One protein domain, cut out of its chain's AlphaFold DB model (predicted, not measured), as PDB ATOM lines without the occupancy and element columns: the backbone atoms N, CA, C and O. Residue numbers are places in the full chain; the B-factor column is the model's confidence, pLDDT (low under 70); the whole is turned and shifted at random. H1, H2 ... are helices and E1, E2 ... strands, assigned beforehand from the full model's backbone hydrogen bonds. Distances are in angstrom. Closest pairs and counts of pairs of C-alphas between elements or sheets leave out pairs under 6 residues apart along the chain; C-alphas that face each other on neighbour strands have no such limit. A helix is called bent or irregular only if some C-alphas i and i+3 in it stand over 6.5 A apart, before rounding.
ATOM      1  N   THR A  37     274.312  69.982 -12.998       70.75
ATOM      2  CA  THR A  37     274.472  70.735 -11.744       70.75
ATOM      3  C   THR A  37     274.519  69.806 -10.530       70.75
ATOM      4  O   THR A  37     275.137  70.146  -9.526       70.75
ATOM      5  N   LYS A  38     273.908  68.617 -10.619       78.25
ATOM      6  CA  LYS A  38     273.938  67.601  -9.558       78.25
ATOM      7  C   LYS A  38     275.130  66.652  -9.676       78.25
ATOM      8  O   LYS A  38     275.678  66.259  -8.658       78.25
ATOM      9  N   LEU A  39     275.536  66.290 -10.894       84.44
ATOM     10  CA  LEU A  39     276.594  65.295 -11.115       84.44
ATOM     11  C   LEU A  39     278.002  65.845 -10.883       84.44
ATOM     12  O   LEU A  39     278.845  65.126 -10.360       84.44
ATOM     13  N   LYS A  40     278.258  67.116 -11.222       85.50
ATOM     14  CA  LYS A  40     279.568  67.755 -11.010       85.50
ATOM     15  C   LYS A  40     280.085  67.641  -9.566       85.50
ATOM     16  O   LYS A  40     281.203  67.155  -9.401       85.50
ATOM     17  N   PRO A  41     279.327  68.040  -8.524       87.81
ATOM     18  CA  PRO A  41     279.810  67.928  -7.148       87.81
ATOM     19  C   PRO A  41     279.957  66.472  -6.700       87.81
ATOM     20  O   PRO A  41     280.921  66.146  -6.020       87.81
ATOM     21  N   VAL A  42     279.053  65.582  -7.124       88.75
ATOM     22  CA  VAL A  42     279.129  64.151  -6.787       88.75
ATOM     23  C   VAL A  42     280.398  63.528  -7.363       88.75
ATOM     24  O   VAL A  42     281.137  62.874  -6.638       88.75
ATOM     25  N   LEU A  43     280.688  63.773  -8.643       89.44
ATOM     26  CA  LEU A  43     281.888  63.253  -9.295       89.44
ATOM     27  C   LEU A  43     283.161  63.781  -8.630       89.44
ATOM     28  O   LEU A  43     284.081  63.007  -8.389       89.44
ATOM     29  N   LYS A  44     283.206  65.080  -8.316       89.75
ATOM     30  CA  LYS A  44     284.350  65.682  -7.629       89.75
ATOM     31  C   LYS A  44     284.598  65.011  -6.276       89.75
ATOM     32  O   LYS A  44     285.713  64.575  -6.023       89.75
ATOM     33  N   ASN A  45     283.551  64.857  -5.467       88.88
ATOM     34  CA  ASN A  45     283.655  64.223  -4.155       88.88
ATOM     35  C   ASN A  45     284.151  62.777  -4.264       88.88
ATOM     36  O   ASN A  45     285.051  62.384  -3.535       88.88
ATOM     37  N   VAL A  46     283.613  62.006  -5.214       89.62
ATOM     38  CA  VAL A  46     284.035  60.615  -5.434       89.62
ATOM     39  C   VAL A  46     285.500  60.539  -5.868       89.62
ATOM     40  O   VAL A  46     286.208  59.644  -5.433       89.62
ATOM     41  N   LEU A  47     285.979  61.463  -6.706       90.75
ATOM     42  CA  LEU A  47     287.382  61.487  -7.135       90.75
ATOM     43  C   LEU A  47     288.354  61.915  -6.024       90.75
ATOM     44  O   LEU A  47     289.534  61.572  -6.100       90.75
ATOM     45  N   GLU A  48     287.878  62.657  -5.024       88.31
ATOM     46  CA  GLU A  48     288.664  63.113  -3.868       88.31
ATOM     47  C   GLU A  48     288.636  62.113  -2.701       88.31
ATOM     48  O   GLU A  48     289.561  62.093  -1.889       88.31
ATOM     49  N   GLU A  49     287.615  61.256  -2.622       90.56
ATOM     50  CA  GLU A  49     287.469  60.267  -1.555       90.56
ATOM     51  C   GLU A  49     288.498  59.126  -1.697       90.56
ATOM     52  O   GLU A  49     288.486  58.393  -2.690       90.56
ATOM     53  N   PRO A  50     289.409  58.938  -0.723       90.50
ATOM     54  CA  PRO A  50     290.472  57.952  -0.841       90.50
ATOM     55  C   PRO A  50     289.952  56.518  -0.672       90.50
ATOM     56  O   PRO A  50     289.263  56.187   0.290       90.50
ATOM     57  N   VAL A  51     290.384  55.628  -1.562       90.19
ATOM     58  CA  VAL A  51     290.109  54.188  -1.531       90.19
ATOM     59  C   VAL A  51     291.318  53.411  -1.010       90.19
ATOM     60  O   VAL A  51     292.465  53.731  -1.328       90.19
ATOM     61  N   LYS A  52     291.089  52.365  -0.208       91.81
ATOM     62  CA  LYS A  52     292.166  51.505   0.313       91.81
ATOM     63  C   LYS A  52     292.465  50.360  -0.651       91.81
ATOM     64  O   LYS A  52     291.602  49.528  -0.909       91.81
ATOM     65  N   ILE A  53     293.708  50.277  -1.119       87.00
ATOM     66  CA  ILE A  53     294.209  49.191  -1.970       87.00
ATOM     67  C   ILE A  53     295.504  48.669  -1.342       87.00
ATOM     68  O   ILE A  53     296.463  49.419  -1.168       87.00
ATOM     69  N   GLY A  54     295.534  47.388  -0.961       84.00
ATOM     70  CA  GLY A  54     296.734  46.760  -0.390       84.00
ATOM     71  C   GLY A  54     297.235  47.418   0.905       84.00
ATOM     72  O   GLY A  54     298.437  47.519   1.121       84.00
ATOM     73  N   GLY A  55     296.323  47.932   1.738       90.69
ATOM     74  CA  GLY A  55     296.658  48.585   3.011       90.69
ATOM     75  C   GLY A  55     297.096  50.050   2.902       90.69
ATOM     76  O   GLY A  55     297.286  50.694   3.931       90.69
ATOM     77  N   ARG A  56     297.206  50.605   1.688       89.62
ATOM     78  CA  ARG A  56     297.485  52.030   1.448       89.62
ATOM     79  C   ARG A  56     296.260  52.730   0.862       89.62
ATOM     80  O   ARG A  56     295.505  52.128   0.102       89.62
ATOM     81  N   SER A  57     296.057  53.989   1.239       91.06
ATOM     82  CA  SER A  57     294.970  54.827   0.725       91.06
ATOM     83  C   SER A  57     295.431  55.594  -0.512       91.06
ATOM     84  O   SER A  57     296.492  56.213  -0.475       91.06
ATOM     85  N   TYR A  58     294.627  55.576  -1.572       92.75
ATOM     86  CA  TYR A  58     294.871  56.287  -2.828       92.75
ATOM     87  C   TYR A  58     293.620  57.031  -3.265       92.75
ATOM     88  O   TYR A  58     292.514  56.539  -3.057       92.75
ATOM     89  N   THR A  59     293.765  58.178  -3.923       94.19
ATOM     90  CA  THR A  59     292.607  58.789  -4.593       94.19
ATOM     91  C   THR A  59     292.268  57.997  -5.861       94.19
ATOM     92  O   THR A  59     293.171  57.462  -6.516       94.19
ATOM     93  N   PRO A  60     290.992  57.914  -6.268       92.94
ATOM     94  CA  PRO A  60     290.614  57.273  -7.523       92.94
ATOM     95  C   PRO A  60     291.361  57.833  -8.735       92.94
ATOM     96  O   PRO A  60     291.760  57.064  -9.607       92.94
ATOM     97  N   MET A  61     291.622  59.144  -8.760       91.44
ATOM     98  CA  MET A  61     292.409  59.773  -9.821       91.44
ATOM     99  C   MET A  61     293.835  59.210  -9.884       91.44
ATOM    100  O   MET A  61     294.312  58.842 -10.955       91.44
ATOM    101  N   GLU A  62     294.502  59.071  -8.741       91.94
ATOM    102  CA  GLU A  62     295.845  58.495  -8.674       91.94
ATOM    103  C   GLU A  62     295.871  57.040  -9.167       91.94
ATOM    104  O   GLU A  62     296.752  56.648  -9.935       91.94
ATOM    105  N   VAL A  63     294.870  56.244  -8.784       94.69
ATOM    106  CA  VAL A  63     294.729  54.856  -9.250       94.69
ATOM    107  C   VAL A  63     294.531  54.802 -10.768       94.69
ATOM    108  O   VAL A  63     295.139  53.965 -11.440       94.69
ATOM    109  N   MET A  64     293.716  55.699 -11.329       94.06
ATOM    110  CA  MET A  64     293.500  55.788 -12.776       94.06
ATOM    111  C   MET A  64     294.791  56.128 -13.524       94.06
ATOM    112  O   MET A  64     295.112  55.442 -14.495       94.06
ATOM    113  N   VAL A  65     295.557  57.121 -13.057       94.38
ATOM    114  CA  VAL A  65     296.836  57.497 -13.683       94.38
ATOM    115  C   VAL A  65     297.837  56.342 -13.620       94.38
ATOM    116  O   VAL A  65     298.431  55.994 -14.637       94.38
ATOM    117  N   ARG A  66     297.973  55.669 -12.471       94.38
ATOM    118  CA  ARG A  66     298.857  54.493 -12.344       94.38
ATOM    119  C   ARG A  66     298.477  53.378 -13.310       94.38
ATOM    120  O   ARG A  66     299.343  52.794 -13.951       94.38
ATOM    121  N   ASN A  67     297.184  53.090 -13.445       95.56
ATOM    122  CA  ASN A  67     296.707  52.087 -14.394       95.56
ATOM    123  C   ASN A  67     296.955  52.494 -15.848       95.56
ATOM    124  O   ASN A  67     297.296  51.635 -16.661       95.56
ATOM    125  N   LEU A  68     296.803  53.778 -16.176       97.06
ATOM    126  CA  LEU A  68     297.112  54.306 -17.500       97.06
ATOM    127  C   LEU A  68     298.598  54.112 -17.834       97.06
ATOM    128  O   LEU A  68     298.915  53.550 -18.881       97.06
ATOM    129  N   VAL A  69     299.494  54.475 -16.913       96.44
ATOM    130  CA  VAL A  69     300.942  54.268 -17.066       96.44
ATOM    131  C   VAL A  69     301.276  52.778 -17.177       96.44
ATOM    132  O   VAL A  69     301.991  52.380 -18.089       96.44
ATOM    133  N   ASN A  70     300.688  51.922 -16.337       97.25
ATOM    134  CA  ASN A  70     300.888  50.472 -16.413       97.25
ATOM    135  C   ASN A  70     300.468  49.883 -17.770       97.25
ATOM    136  O   ASN A  70     301.088  48.933 -18.242       97.25
ATOM    137  N   LYS A  71     299.412  50.410 -18.403       96.88
ATOM    138  CA  LYS A  71     299.012  50.009 -19.763       96.88
ATOM    139  C   LYS A  71     300.003  50.500 -20.811       96.88
ATOM    140  O   LYS A  71     300.373  49.725 -21.689       96.88
ATOM    141  N   ALA A  72     300.473  51.740 -20.687       96.75
ATOM    142  CA  ALA A  72     301.495  52.286 -21.572       96.75
ATOM    143  C   ALA A  72     302.790  51.457 -21.512       96.75
ATOM    144  O   ALA A  72     303.319  51.062 -22.546       96.75
ATOM    145  N   MET A  73     303.235  51.078 -20.307       96.44
ATOM    146  CA  MET A  73     304.401  50.206 -20.099       96.44
ATOM    147  C   MET A  73     304.236  48.807 -20.708       96.44
ATOM    148  O   MET A  73     305.225  48.151 -21.017       96.44
ATOM    149  N   LYS A  74     302.995  48.340 -20.888       96.94
ATOM    150  CA  LYS A  74     302.684  47.066 -21.551       96.94
ATOM    151  C   LYS A  74     302.610  47.174 -23.079       96.94
ATOM    152  O   LYS A  74     302.327  46.168 -23.722       96.94
ATOM    153  N   GLY A  75     302.855  48.354 -23.654       94.50
ATOM    154  CA  GLY A  75     302.864  48.570 -25.103       94.50
ATOM    155  C   GLY A  75     301.509  48.952 -25.708       94.50
ATOM    156  O   GLY A  75     301.322  48.805 -26.910       94.50
ATOM    157  N   ASP A  76     300.544  49.421 -24.911       97.44
ATOM    158  CA  ASP A  76     299.300  49.979 -25.457       97.44
ATOM    159  C   ASP A  76     299.564  51.376 -26.048       97.44
ATOM    160  O   ASP A  76     299.682  52.361 -25.316       97.44
ATOM    161  N   ASP A  77     299.617  51.465 -27.380       97.19
ATOM    162  CA  ASP A  77     299.867  52.707 -28.125       97.19
ATOM    163  C   ASP A  77     298.925  53.856 -27.742       97.19
ATOM    164  O   ASP A  77     299.326  55.023 -27.743       97.19
ATOM    165  N   ARG A  78     297.659  53.563 -27.411       96.94
ATOM    166  CA  ARG A  78     296.699  54.605 -27.014       96.94
ATOM    167  C   ARG A  78     297.027  55.133 -25.626       96.94
ATOM    168  O   ARG A  78     296.957  56.341 -25.408       96.94
ATOM    169  N   ALA A  79     297.397  54.244 -24.708       96.06
ATOM    170  CA  ALA A  79     297.827  54.633 -23.373       96.06
ATOM    171  C   ALA A  79     299.137  55.434 -23.421       96.06
ATOM    172  O   ALA A  79     299.227  56.463 -22.758       96.06
ATOM    173  N   ILE A  80     300.104  55.028 -24.253       96.62
ATOM    174  CA  ILE A  80     301.365  55.759 -24.460       96.62
ATOM    175  C   ILE A  80     301.083  57.186 -24.936       96.62
ATOM    176  O   ILE A  80     301.562  58.142 -24.330       96.62
ATOM    177  N   ARG A  81     300.251  57.348 -25.973       96.81
ATOM    178  CA  ARG A  81     299.876  58.678 -26.482       96.81
ATOM    179  C   ARG A  81     299.186  59.532 -25.421       96.81
ATOM    180  O   ARG A  81     299.513  60.705 -25.292       96.81
ATOM    181  N   ALA A  82     298.265  58.949 -24.653       96.31
ATOM    182  CA  ALA A  82     297.559  59.663 -23.591       96.31
ATOM    183  C   ALA A  82     298.505  60.132 -22.472       96.31
ATOM    184  O   ALA A  82     298.349  61.242 -21.971       96.31
ATOM    185  N   VAL A  83     299.497  59.315 -22.096       95.12
ATOM    186  CA  VAL A  83     300.523  59.698 -21.112       95.12
ATOM    187  C   VAL A  83     301.405  60.820 -21.660       95.12
ATOM    188  O   VAL A  83     301.549  61.834 -20.989       95.12
ATOM    189  N   MET A  84     301.912  60.698 -22.891       94.88
ATOM    190  CA  MET A  84     302.726  61.748 -23.524       94.88
ATOM    191  C   MET A  84     301.973  63.082 -23.637       94.88
ATOM    192  O   MET A  84     302.540  64.147 -23.406       94.88
ATOM    193  N   GLU A  85     300.681  63.043 -23.968       95.38
ATOM    194  CA  GLU A  85     299.842  64.242 -24.028       95.38
ATOM    195  C   GLU A  85     299.650  64.877 -22.641       95.38
ATOM    196  O   GLU A  85     299.672  66.103 -22.511       95.38
ATOM    197  N   LEU A  86     299.477  64.058 -21.596       93.06
ATOM    198  CA  LEU A  86     299.399  64.532 -20.214       93.06
ATOM    199  C   LEU A  86     300.716  65.172 -19.765       93.06
ATOM    200  O   LEU A  86     300.680  66.253 -19.181       93.06
ATOM    201  N   GLU A  87     301.857  64.558 -20.074       92.19
ATOM    202  CA  GLU A  87     303.181  65.110 -19.766       92.19
ATOM    203  C   GLU A  87     303.384  66.481 -20.419       92.19
ATOM    204  O   GLU A  87     303.737  67.433 -19.725       92.19
ATOM    205  N   GLN A  88     303.061  66.619 -21.710       91.31
ATOM    206  CA  GLN A  88     303.164  67.894 -22.434       91.31
ATOM    207  C   GLN A  88     302.229  68.969 -21.871       91.31
ATOM    208  O   GLN A  88     302.621  70.126 -21.712       91.31
ATOM    209  N   LYS A  89     300.980  68.607 -21.552       93.12
ATOM    210  CA  LYS A  89     299.997  69.541 -20.976       93.12
ATOM    211  C   LYS A  89     300.411  70.047 -19.601       93.12
ATOM    212  O   LYS A  89     300.107  71.186 -19.258       93.12
ATOM    213  N   LEU A  90     301.074  69.197 -18.822       91.25
ATOM    214  CA  LEU A  90     301.567  69.526 -17.488       91.25
ATOM    215  C   LEU A  90     302.975  70.141 -17.518       91.25
ATOM    216  O   LEU A  90     303.437  70.627 -16.491       91.25
ATOM    217  N   GLY A  91     303.638  70.155 -18.680       87.31
ATOM    218  CA  GLY A  91     304.995  70.675 -18.855       87.31
ATOM    219  C   GLY A  91     306.075  69.837 -18.169       87.31
ATOM    220  O   GLY A  91     307.140  70.366 -17.864       87.31
TER     221      GLY A  91
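What this domain is: This is residues 37 to 91 of the 146 residues of the protein "DUF5681 domain-containing protein" of Sphingobium fuliginis ATCC 27551 (UniProt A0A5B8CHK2). A loose, open chain of three helices has H2 as its middle bar, with H1 meeting one end of it at a corner and H3 packing at a steep angle on its other end. A small two-strand hairpin, E1 and E2, lies at the corner between H1 and H2, and residues 37 to 45 of H1 stick out. The printed part has 55 residues, with three named helices and two named strands in the order H1, E1, E2, H2, H3; the sheet, E1 - E2, is antiparallel and the class is mostly helix. The radius of gyration of the C-alphas is 13.7 A, and the spans are 34 by 33 by 19 A.

How they stand to each other: H1, residues 37 to 48, and H2, residues 60 to 73, touch only at their ends, residues 46 to 48 with 60 to 61; their closest C-alphas, Leu 47 and Pro 60, are 5.3 A apart. They run the same way at a steep tilt of 68 degrees, only just short of about perpendicular. E1, residues 51 to 53, and E2, residues 56 to 58, form an antiparallel hairpin, with N 51 and O 58 within hydrogen-bond range at 2.8 A and N 53 and O 56 at 2.9 A. Residues 68 to 73 of H2 touch residues 78 to 83 of H3, residues 77 to 90; the closest C-alphas, Ala 72 and Ile 80, are 4.5 A apart. H2 and H3 run opposite ways at a steep tilt of 55 degrees. H1 and H3 are apart. Every O i to N i+4 pair is within hydrogen-bond range in H2 and H3, and 6 of 8 in H1.

Where its parts are: H1 begins at C-alpha 37 (274.472, 70.735, -11.744) and is 17.9 A long; it is neither bent nor irregular, but only just: C-alphas 38 and 41 are 6.4 A apart. E1 is 6.5 A long and E2 6.6 A. H2 and H3 are each 20.0 A long, and H3 ends at C-alpha 90 (301.567, 69.526, -17.488).

The domain as a whole: The C-alphas farthest apart, those of Thr 37 and Gly 75, are 38.4 A apart. The printed part has no cut, its four links are tight, and no printed residue is under 70 in pLDDT.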